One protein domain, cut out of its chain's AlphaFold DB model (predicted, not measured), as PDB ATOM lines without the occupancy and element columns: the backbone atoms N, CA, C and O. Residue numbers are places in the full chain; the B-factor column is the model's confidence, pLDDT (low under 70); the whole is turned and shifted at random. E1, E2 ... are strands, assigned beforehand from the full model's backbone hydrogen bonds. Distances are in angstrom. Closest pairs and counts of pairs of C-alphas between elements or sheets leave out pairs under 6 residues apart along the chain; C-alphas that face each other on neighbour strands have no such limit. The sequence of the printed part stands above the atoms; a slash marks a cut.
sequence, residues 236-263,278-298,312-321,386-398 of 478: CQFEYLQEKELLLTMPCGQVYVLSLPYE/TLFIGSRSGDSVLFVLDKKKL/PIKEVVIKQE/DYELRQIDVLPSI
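What this domain is: This is residues 236 to 263, 278 to 298, 312 to 321 and 386 to 398 of the 478 residues of the protein "MMS1_N domain-containing protein" of Phytophthora infestans (strain T30-4) (UniProt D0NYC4). What would one see first? Two four-stranded sheets stand partly face to face as an open shell, joined along one edge where E6 of the first runs on into E7 of the second, and open between E1 and E4. What are its parts? The printed part has 72 residues with no named helix and eight strands, E1 to E8 along the chain: all strand. One sheet has the order E1 E2 E3 E6, all antiparallel; the other, E4 E5 E8 E7, is mixed and strongly twisted. What is the outline? It is compact, with a radius of gyration of the C-alphas of 12.6 A, and only just elongated, spanning 46 by 23 by 17 A.

How they stand to each other: How does the first sheet begin? E1, residues 237 to 240, E2, residues 245 to 249, and E3, residues 255 to 259, form a meander, each strand the antiparallel neighbour of the one before. N 239 and O 247, 3.0 A apart, and N 248 and O 256, 2.7 A apart, are within hydrogen-bond range. How does the second pair? E4, residues 278 to 281, and E5, residues 288 to 297, form a hairpin, with N 279 and O 291 at 2.9 A; E5 is antiparallel to E8, residues 386 to 395, with N 292 and O 390 at 2.8 A. What joins them? E6, residues 313 to 315, is antiparallel to E3, with N 257 and O 314 at 2.8 A, and runs on into E7, residues 317 to 319, at 28 degrees. E7 is parallel to E8, with N 319 and O 389 at 2.9 A.

Where its parts are: Where does E1 begin? C-alpha 237 is at (13.775, 0.276, -10.338). Which strands are longest? E5 measures 28.1 A from first to last C-alpha and E8 26.5 A; E8 bends by 56 degrees at residue 392 and ends with C-alpha 395 at (3.213, -13.199, -2.983).

The domain as a whole: Where are the cuts? Residues 264 to 277, 299 to 311 and 322 to 385 are not printed, with C-alpha gaps of 28.1 A, 14.2 A and 19.2 A. Where is confidence low? Residues 262 to 263, 298 and 320 to 321 have pLDDT under 70.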
ATOM      1  N   CYS A 236      12.641   4.911  -9.635       92.69
ATOM      2  CA  CYS A 236      12.509   3.857 -10.628       92.69
ATOM      3  C   CYS A 236      13.457   2.705 -10.292       92.69
ATOM      4  O   CYS A 236      14.650   2.921 -10.059       92.69
ATOM      5  N   GLN A 237      12.946   1.479 -10.345       94.06
ATOM      6  CA  GLN A 237      13.775   0.276 -10.338       94.06
ATOM      7  C   GLN A 237      14.083  -0.146 -11.771       94.06
ATOM      8  O   GLN A 237      13.333   0.197 -12.688       94.06
ATOM      9  N   PHE A 238      15.180  -0.874 -11.973       94.12
ATOM     10  CA  PHE A 238      15.570  -1.332 -13.300       94.12
ATOM     11  C   PHE A 238      16.048  -2.781 -13.300       94.12
ATOM     12  O   PHE A 238      16.605  -3.251 -12.312       94.12
ATOM     13  N   GLU A 239      15.875  -3.453 -14.435       92.56
ATOM     14  CA  GLU A 239      16.491  -4.745 -14.737       92.56
ATOM     15  C   GLU A 239      16.838  -4.801 -16.230       92.56
ATOM     16  O   GLU A 239      16.150  -4.206 -17.064       92.56
ATOM     17  N   TYR A 240      17.905  -5.509 -16.587       89.38
ATOM     18  CA  TYR A 240      18.262  -5.699 -17.992       89.38
ATOM     19  C   TYR A 240      17.441  -6.843 -18.587       89.38
ATOM     20  O   TYR A 240      17.531  -7.982 -18.125       89.38
ATOM     21  N   LEU A 241      16.695  -6.559 -19.654       84.31
ATOM     22  CA  LEU A 241      16.046  -7.607 -20.447       84.31
ATOM     23  C   LEU A 241      17.065  -8.281 -21.364       84.31
ATOM     24  O   LEU A 241      17.142  -9.504 -21.436       84.31
ATOM     25  N   GLN A 242      17.870  -7.453 -22.027       78.56
ATOM     26  CA  GLN A 242      18.944  -7.833 -22.941       78.56
ATOM     27  C   GLN A 242      20.142  -6.901 -22.728       78.56
ATOM     28  O   GLN A 242      20.128  -6.056 -21.839       78.56
ATOM     29  N   GLU A 243      21.184  -7.013 -23.551       76.94
ATOM     30  CA  GLU A 243      22.373  -6.150 -23.454       76.94
ATOM     31  C   GLU A 243      22.059  -4.657 -23.676       76.94
ATOM     32  O   GLU A 243      22.700  -3.800 -23.070       76.94
ATOM     33  N   LYS A 244      21.058  -4.345 -24.513       80.88
ATOM     34  CA  LYS A 244      20.716  -2.973 -24.941       80.88
ATOM     35  C   LYS A 244      19.372  -2.470 -24.415       80.88
ATOM     36  O   LYS A 244      18.995  -1.340 -24.705       80.88
ATOM     37  N   GLU A 245      18.631  -3.299 -23.686       87.50
ATOM     38  CA  GLU A 245      17.260  -2.993 -23.279       87.50
ATOM     39  C   GLU A 245      17.116  -3.056 -21.766       87.50
ATOM     40  O   GLU A 245      17.385  -4.078 -21.126       87.50
ATOM     41  N   LEU A 246      16.666  -1.936 -21.213       91.19
ATOM     42  CA  LEU A 246      16.428  -1.732 -19.799       91.19
ATOM     43  C   LEU A 246      14.931  -1.707 -19.537       91.19
ATOM     44  O   LEU A 246      14.218  -0.860 -20.071       91.19
ATOM     45  N   LEU A 247      14.464  -2.596 -18.671       92.75
ATOM     46  CA  LEU A 247      13.144  -2.483 -18.079       92.75
ATOM     47  C   LEU A 247      13.216  -1.489 -16.921       92.75
ATOM     48  O   LEU A 247      14.035  -1.659 -16.024       92.75
ATOM     49  N   LEU A 248      12.351  -0.483 -16.920       93.81
ATOM     50  CA  LEU A 248      12.187   0.497 -15.855       93.81
ATOM     51  C   LEU A 248      10.818   0.300 -15.209       93.81
ATOM     52  O   LEU A 248       9.794   0.389 -15.879       93.81
ATOM     53  N   THR A 249      10.782   0.040 -13.908       93.00
ATOM     54  CA  THR A 249       9.540  -0.054 -13.130       93.00
ATOM     55  C   THR A 249       9.370   1.198 -12.284       93.00
ATOM     56  O   THR A 249      10.234   1.540 -11.475       93.00
ATOM     57  N   MET A 250       8.246   1.883 -12.470       91.06
ATOM     58  CA  MET A 250       7.846   3.048 -11.692       91.06
ATOM     59  C   MET A 250       7.167   2.628 -10.381       91.06
ATOM     60  O   MET A 250       6.433   1.636 -10.371       91.06
ATOM     61  N   PRO A 251       7.282   3.423  -9.301       88.12
ATOM     62  CA  PRO A 251       6.561   3.170  -8.049       88.12
ATOM     63  C   PRO A 251       5.033   3.104  -8.200       88.12
ATOM     64  O   PRO A 251       4.373   2.386  -7.457       88.12
ATOM     65  N   CYS A 252       4.469   3.801  -9.191       84.81
ATOM     66  CA  CYS A 252       3.040   3.749  -9.519       84.81
ATOM     67  C   CYS A 252       2.601   2.427 -10.192       84.81
ATOM     68  O   CYS A 252       1.427   2.269 -10.544       84.81
ATOM     69  N   GLY A 253       3.530   1.493 -10.424       85.00
ATOM     70  CA  GLY A 253       3.302   0.204 -11.080       85.00
ATOM     71  C   GLY A 253       3.365   0.239 -12.610       85.00
ATOM     72  O   GLY A 253       3.168  -0.793 -13.242       85.00
ATOM     73  N   GLN A 254       3.625   1.400 -13.221       88.88
ATOM     74  CA  GLN A 254       3.884   1.479 -14.663       88.88
ATOM     75  C   GLN A 254       5.266   0.925 -14.993       88.88
ATOM     76  O   GLN A 254       6.215   1.102 -14.230       88.88
ATOM     77  N   VAL A 255       5.382   0.274 -16.144       91.44
ATOM     78  CA  VAL A 255       6.619  -0.367 -16.582       91.44
ATOM     79  C   VAL A 255       6.963   0.135 -17.976       91.44
ATOM     80  O   VAL A 255       6.097   0.197 -18.842       91.44
ATOM     81  N   TYR A 256       8.224   0.486 -18.196       91.62
ATOM     82  CA  TYR A 256       8.741   0.985 -19.464       91.62
ATOM     83  C   TYR A 256       9.936   0.151 -19.918       91.62
ATOM     84  O   TYR A 256      10.675  -0.368 -19.088       91.62
ATOM     85  N   VAL A 257      10.158   0.049 -21.223       91.25
ATOM     86  CA  VAL A 257      11.398  -0.481 -21.802       91.25
ATOM     87  C   VAL A 257      12.119   0.649 -22.509       91.25
ATOM     88  O   VAL A 257      11.548   1.280 -23.396       91.25
ATOM     89  N   LEU A 258      13.359   0.900 -22.096       90.25
ATOM     90  CA  LEU A 258      14.295   1.836 -22.704       90.25
ATOM     91  C   LEU A 258      15.296   1.051 -23.556       90.25
ATOM     92  O   LEU A 258      16.014   0.200 -23.027       90.25
ATOM     93  N   SER A 259      15.382   1.371 -24.845       88.81
ATOM     94  CA  SER A 259      16.417   0.832 -25.732       88.81
ATOM     95  C   SER A 259      17.572   1.827 -25.849       88.81
ATOM     96  O   SER A 259      17.366   3.015 -26.099       88.81
ATOM     97  N   LEU A 260      18.794   1.341 -25.645       87.06
ATOM     98  CA  LEU A 260      20.005   2.157 -25.651       87.06
ATOM     99  C   LEU A 260      20.575   2.317 -27.069       87.06
ATOM    100  O   LEU A 260      20.503   1.372 -27.861       87.06
ATOM    101  N   PRO A 261      21.170   3.481 -27.389       73.81
ATOM    102  CA  PRO A 261      21.697   3.761 -28.716       73.81
ATOM    103  C   PRO A 261      23.054   3.059 -28.855       73.81
ATOM    104  O   PRO A 261      23.989   3.334 -28.101       73.81
ATOM    105  N   TYR A 262      23.163   2.104 -29.780       69.81
ATOM    106  CA  TYR A 262      24.416   1.400 -30.058       69.81
ATOM    107  C   TYR A 262      24.509   0.984 -31.523       69.81
ATOM    108  O   TYR A 262      23.699   0.181 -31.990       69.81
ATOM    109  N   GLU A 263      25.551   1.462 -32.203       60.47
ATOM    110  CA  GLU A 263      25.923   1.016 -33.544       60.47
ATOM    111  C   GLU A 263      26.552  -0.384 -33.481       60.47
ATOM    112  O   GLU A 263      27.592  -0.601 -32.846       60.47
ATOM    113  N   THR A 278      11.557 -14.925 -16.838       89.31
ATOM    114  CA  THR A 278      10.708 -14.556 -15.702       89.31
ATOM    115  C   THR A 278      11.261 -13.318 -15.018       89.31
ATOM    116  O   THR A 278      12.475 -13.189 -14.867       89.31
ATOM    117  N   LEU A 279      10.376 -12.445 -14.558       91.69
ATOM    118  CA  LEU A 279      10.714 -11.227 -13.835       91.69
ATOM    119  C   LEU A 279       9.957 -11.200 -12.511       91.69
ATOM    120  O   LEU A 279       8.731 -11.257 -12.499       91.69
ATOM    121  N   PHE A 280      10.677 -11.072 -11.400       93.50
ATOM    122  CA  PHE A 280      10.070 -10.879 -10.089       93.50
ATOM    123  C   PHE A 280      10.109  -9.399  -9.707       93.50
ATOM    124  O   PHE A 280      11.188  -8.825  -9.564       93.50
ATOM    125  N   ILE A 281       8.939  -8.791  -9.522       92.75
ATOM    126  CA  ILE A 281       8.801  -7.420  -9.029       92.75
ATOM    127  C   ILE A 281       8.421  -7.488  -7.552       92.75
ATOM    128  O   ILE A 281       7.266  -7.716  -7.188       92.75
ATOM    129  N   GLY A 282       9.425  -7.302  -6.696       92.94
ATOM    130  CA  GLY A 282       9.237  -7.197  -5.254       92.94
ATOM    131  C   GLY A 282       8.655  -5.839  -4.871       92.94
ATOM    132  O   GLY A 282       9.194  -4.804  -5.256       92.94
ATOM    133  N   SER A 283       7.588  -5.835  -4.073       90.94
ATOM    134  CA  SER A 283       6.966  -4.612  -3.562       90.94
ATOM    135  C   SER A 283       6.908  -4.617  -2.038       90.94
ATOM    136  O   SER A 283       6.518  -5.595  -1.406       90.94
ATOM    137  N   ARG A 284       7.284  -3.485  -1.432       89.00
ATOM    138  CA  ARG A 284       7.066  -3.217   0.002       89.00
ATOM    139  C   ARG A 284       5.673  -2.639   0.265       89.00
ATOM    140  O   ARG A 284       5.159  -2.731   1.375       89.00
ATOM    141  N   SER A 285       5.094  -1.994  -0.740       87.81
ATOM    142  CA  SER A 285       3.855  -1.222  -0.629       87.81
ATOM    143  C   SER A 285       2.616  -2.002  -1.068       87.81
ATOM    144  O   SER A 285       1.524  -1.447  -1.067       87.81
ATOM    145  N   GLY A 286       2.781  -3.261  -1.454       89.31
ATOM    146  CA  GLY A 286       1.731  -4.131  -1.958       89.31
ATOM    147  C   GLY A 286       2.269  -5.526  -2.214       89.31
ATOM    148  O   GLY A 286       3.392  -5.840  -1.813       89.31
ATOM    149  N   ASP A 287       1.476  -6.332  -2.908       93.12
ATOM    150  CA  ASP A 287       1.855  -7.685  -3.295       93.12
ATOM    151  C   ASP A 287       3.092  -7.688  -4.200       93.12
ATOM    152  O   ASP A 287       3.272  -6.816  -5.056       93.12
ATOM    153  N   SER A 288       3.954  -8.684  -4.006       94.56
ATOM    154  CA  SER A 288       5.076  -8.928  -4.915       94.56
ATOM    155  C   SER A 288       4.633  -9.889  -6.006       94.56
ATOM    156  O   SER A 288       3.967 -10.879  -5.716       94.56
ATOM    157  N   VAL A 289       4.994  -9.615  -7.255       94.25
ATOM    158  CA  VAL A 289       4.419 -10.320  -8.406       94.25
ATOM    159  C   VAL A 289       5.518 -10.931  -9.262       94.25
ATOM    160  O   VAL A 289       6.515 -10.280  -9.580       94.25
ATOM    161  N   LEU A 290       5.330 -12.190  -9.649       95.12
ATOM    162  CA  LEU A 290       6.159 -12.883 -10.625       95.12
ATOM    163  C   LEU A 290       5.483 -12.827 -11.998       95.12
ATOM    164  O   LEU A 290       4.340 -13.258 -12.154       95.12
ATOM    165  N   PHE A 291       6.207 -12.343 -13.001       92.44
ATOM    166  CA  PHE A 291       5.759 -12.248 -14.385       92.44
ATOM    167  C   PHE A 291       6.537 -13.209 -15.295       92.44
ATOM    168  O   PHE A 291       7.739 -13.401 -15.110       92.44
ATOM    169  N   VAL A 292       5.877 -13.760 -16.321       91.25
ATOM    170  CA  VAL A 292       6.551 -14.203 -17.554       91.25
ATOM    171  C   VAL A 292       6.623 -12.999 -18.481       91.25
ATOM    172  O   VAL A 292       5.617 -12.324 -18.710       91.25
ATOM    173  N   LEU A 293       7.802 -12.776 -19.045       88.44
ATOM    174  CA  LEU A 293       8.026 -11.851 -20.138       88.44
ATOM    175  C   LEU A 293       7.868 -12.584 -21.473       88.44
ATOM    176  O   LEU A 293       8.665 -13.462 -21.810       88.44
ATOM    177  N   ASP A 294       6.867 -12.178 -22.246       85.12
ATOM    178  CA  ASP A 294       6.713 -12.607 -23.628       85.12
ATOM    179  C   ASP A 294       7.280 -11.534 -24.559       85.12
ATOM    180  O   ASP A 294       6.850 -10.377 -24.561       85.12
ATOM    181  N   LYS A 295       8.258 -11.938 -25.368       83.69
ATOM    182  CA  LYS A 295       8.931 -11.098 -26.357       83.69
ATOM    183  C   LYS A 295       8.281 -11.318 -27.725       83.69
ATOM    184  O   LYS A 295       8.309 -12.431 -28.250       83.69
ATOM    185  N   LYS A 296       7.699 -10.272 -28.316       81.44
ATOM    186  CA  LYS A 296       7.120 -10.309 -29.670       81.44
ATOM    187  C   LYS A 296       7.958  -9.449 -30.603       81.44
ATOM    188  O   LYS A 296       8.080  -8.244 -30.400       81.44
ATOM    189  N   LYS A 297       8.548 -10.066 -31.630       75.56
ATOM    190  CA  LYS A 297       9.291  -9.333 -32.663       75.56
ATOM    191  C   LYS A 297       8.310  -8.483 -33.462       75.56
ATOM    192  O   LYS A 297       7.334  -9.015 -33.996       75.56
ATOM    193  N   LEU A 298       8.556  -7.180 -33.533       67.75
ATOM    194  CA  LEU A 298       7.736  -6.301 -34.350       67.75
ATOM    195  C   LEU A 298       8.097  -6.551 -35.818       67.75
ATOM    196  O   LEU A 298       9.222  -6.297 -36.242       67.75
ATOM    197  N   PRO A 312      14.671   5.198 -27.889       74.50
ATOM    198  CA  PRO A 312      13.238   5.015 -27.750       74.50
ATOM    199  C   PRO A 312      12.908   4.411 -26.383       74.50
ATOM    200  O   PRO A 312      13.602   3.531 -25.872       74.50
ATOM    201  N   ILE A 313      11.797   4.865 -25.810       75.00
ATOM    202  CA  ILE A 313      11.218   4.296 -24.597       75.00
ATOM    203  C   ILE A 313       9.734   4.010 -24.840       75.00
ATOM    204  O   ILE A 313       9.012   4.834 -25.408       75.00
ATOM    205  N   LYS A 314       9.283   2.824 -24.439       78.94
ATOM    206  CA  LYS A 314       7.908   2.351 -24.646       78.94
ATOM    207  C   LYS A 314       7.305   1.860 -23.338       78.94
ATOM    208  O   LYS A 314       7.990   1.205 -22.562       78.94
ATOM    209  N   GLU A 315       6.027   2.147 -23.106       78.50
ATOM    210  CA  GLU A 315       5.278   1.565 -21.984       78.50
ATOM    211  C   GLU A 315       4.942   0.097 -22.280       78.50
ATOM    212  O   GLU A 315       4.540  -0.253 -23.391       78.50
ATOM    213  N   VAL A 316       5.125  -0.763 -21.284       80.06
ATOM    214  CA  VAL A 316       4.852  -2.200 -21.357       80.06
ATOM    215  C   VAL A 316       3.421  -2.469 -20.920       80.06
ATOM    216  O   VAL A 316       2.969  -1.992 -19.879       80.06
ATOM    217  N   VAL A 317       2.717  -3.297 -21.688       81.06
ATOM    218  CA  VAL A 317       1.364  -3.731 -21.334       81.06
ATOM    219  C   VAL A 317       1.442  -4.890 -20.341       81.06
ATOM    220  O   VAL A 317       2.010  -5.944 -20.639       81.06
ATOM    221  N   ILE A 318       0.836  -4.701 -19.168       79.44
ATOM    222  CA  ILE A 318       0.685  -5.734 -18.140       79.44
ATOM    223  C   ILE A 318      -0.683  -6.394 -18.311       79.44
ATOM    224  O   ILE A 318      -1.711  -5.716 -18.247       79.44
ATOM    225  N   LYS A 319      -0.707  -7.715 -18.507       79.81
ATOM    226  CA  LYS A 319      -1.944  -8.501 -18.499       79.81
ATOM    227  C   LYS A 319      -2.103  -9.221 -17.170       79.81
ATOM    228  O   LYS A 319      -1.262 -10.032 -16.781       79.81
ATOM    229  N   GLN A 320      -3.212  -8.929 -16.503       67.69
ATOM    230  CA  GLN A 320      -3.692  -9.707 -15.373       67.69
ATOM    231  C   GLN A 320      -4.573 -10.828 -15.917       67.69
ATOM    232  O   GLN A 320      -5.552 -10.561 -16.618       67.69
ATOM    233  N   GLU A 321      -4.231 -12.075 -15.612       55.09
ATOM    234  CA  GLU A 321      -5.207 -13.152 -15.713       55.09
ATOM    235  C   GLU A 321      -6.180 -12.961 -14.550       55.09
ATOM    236  O   GLU A 321      -5.816 -13.087 -13.381       55.09
ATOM    237  N   ASP A 386       8.343  -5.773 -28.943       80.31
ATOM    238  CA  ASP A 386       7.303  -5.419 -27.996       80.31
ATOM    239  C   ASP A 386       7.280  -6.473 -26.890       80.31
ATOM    240  O   ASP A 386       7.323  -7.685 -27.133       80.31
ATOM    241  N   TYR A 387       7.230  -5.976 -25.663       85.06
ATOM    242  CA  TYR A 387       7.244  -6.779 -24.456       85.06
ATOM    243  C   TYR A 387       5.850  -6.838 -23.853       85.06
ATOM    244  O   TYR A 387       5.162  -5.822 -23.740       85.06
ATOM    245  N   GLU A 388       5.441  -8.033 -23.451       88.56
ATOM    246  CA  GLU A 388       4.195  -8.269 -22.736       88.56
ATOM    247  C   GLU A 388       4.510  -8.980 -21.420       88.56
ATOM    248  O   GLU A 388       5.178 -10.016 -21.409       88.56
ATOM    249  N   LEU A 389       4.039  -8.419 -20.305       89.94
ATOM    250  CA  LEU A 389       4.182  -9.029 -18.985       89.94
ATOM    251  C   LEU A 389       2.885  -9.745 -18.619       89.94
ATOM    252  O   LEU A 389       1.833  -9.111 -18.489       89.94
ATOM    253  N   ARG A 390       2.968 -11.061 -18.421       91.56
ATOM    254  CA  ARG A 390       1.866 -11.886 -17.913       91.56
ATOM    255  C   ARG A 390       2.161 -12.298 -16.482       91.56
ATOM    256  O   ARG A 390       3.182 -12.931 -16.223       91.56
ATOM    257  N   GLN A 391       1.266 -11.956 -15.569       93.19
ATOM    258  CA  GLN A 391       1.357 -12.372 -14.173       93.19
ATOM    259  C   GLN A 391       1.204 -13.896 -14.042       93.19
ATOM    260  O   GLN A 391       0.293 -14.466 -14.632       93.19
ATOM    261  N   ILE A 392       2.095 -14.541 -13.283       94.06
ATOM    262  CA  ILE A 392       2.085 -15.993 -13.019       94.06
ATOM    263  C   ILE A 392       1.709 -16.277 -11.573       94.06
ATOM    264  O   ILE A 392       0.932 -17.180 -11.293       94.06
ATOM    265  N   ASP A 393       2.328 -15.535 -10.659       95.19
ATOM    266  CA  ASP A 393       2.244 -15.795  -9.231       95.19
ATOM    267  C   ASP A 393       2.306 -14.479  -8.465       95.19
ATOM    268  O   ASP A 393       2.864 -13.480  -8.937       95.19
ATOM    269  N   VAL A 394       1.708 -14.484  -7.283       95.69
ATOM    270  CA  VAL A 394       1.604 -13.334  -6.398       95.69
ATOM    271  C   VAL A 394       1.969 -13.792  -5.004       95.69
ATOM    272  O   VAL A 394       1.357 -14.705  -4.461       95.69
ATOM    273  N   LEU A 395       2.934 -13.109  -4.402       95.50
ATOM    274  CA  LEU A 395       3.213 -13.199  -2.983       95.50
ATOM    275  C   LEU A 395       2.434 -12.082  -2.272       95.50
ATOM    276  O   LEU A 395       2.847 -10.916  -2.364       95.50
ATOM    277  N   PRO A 396       1.331 -12.410  -1.569       92.81
ATOM    278  CA  PRO A 396       0.494 -11.403  -0.941       92.81
ATOM    279  C   PRO A 396       1.239 -10.678   0.175       92.81
ATOM    280  O   PRO A 396       2.003 -11.280   0.935       92.81
ATOM    281  N   SER A 397       0.988  -9.384   0.303       92.31
ATOM    282  CA  SER A 397       1.608  -8.527   1.303       92.31
ATOM    283  C   SER A 397       0.590  -7.544   1.856       92.31
ATOM    284  O   SER A 397      -0.128  -6.872   1.125       92.31
ATOM    285  N   ILE A 398       0.590  -7.383   3.178       91.94
ATOM    286  CA  ILE A 398      -0.223  -6.367   3.861       91.94
ATOM    287  C   ILE A 398       0.299  -4.935   3.637       91.94
ATOM    288  O   ILE A 398      -0.316  -3.965   4.079       91.94
TER     289      ILE A 398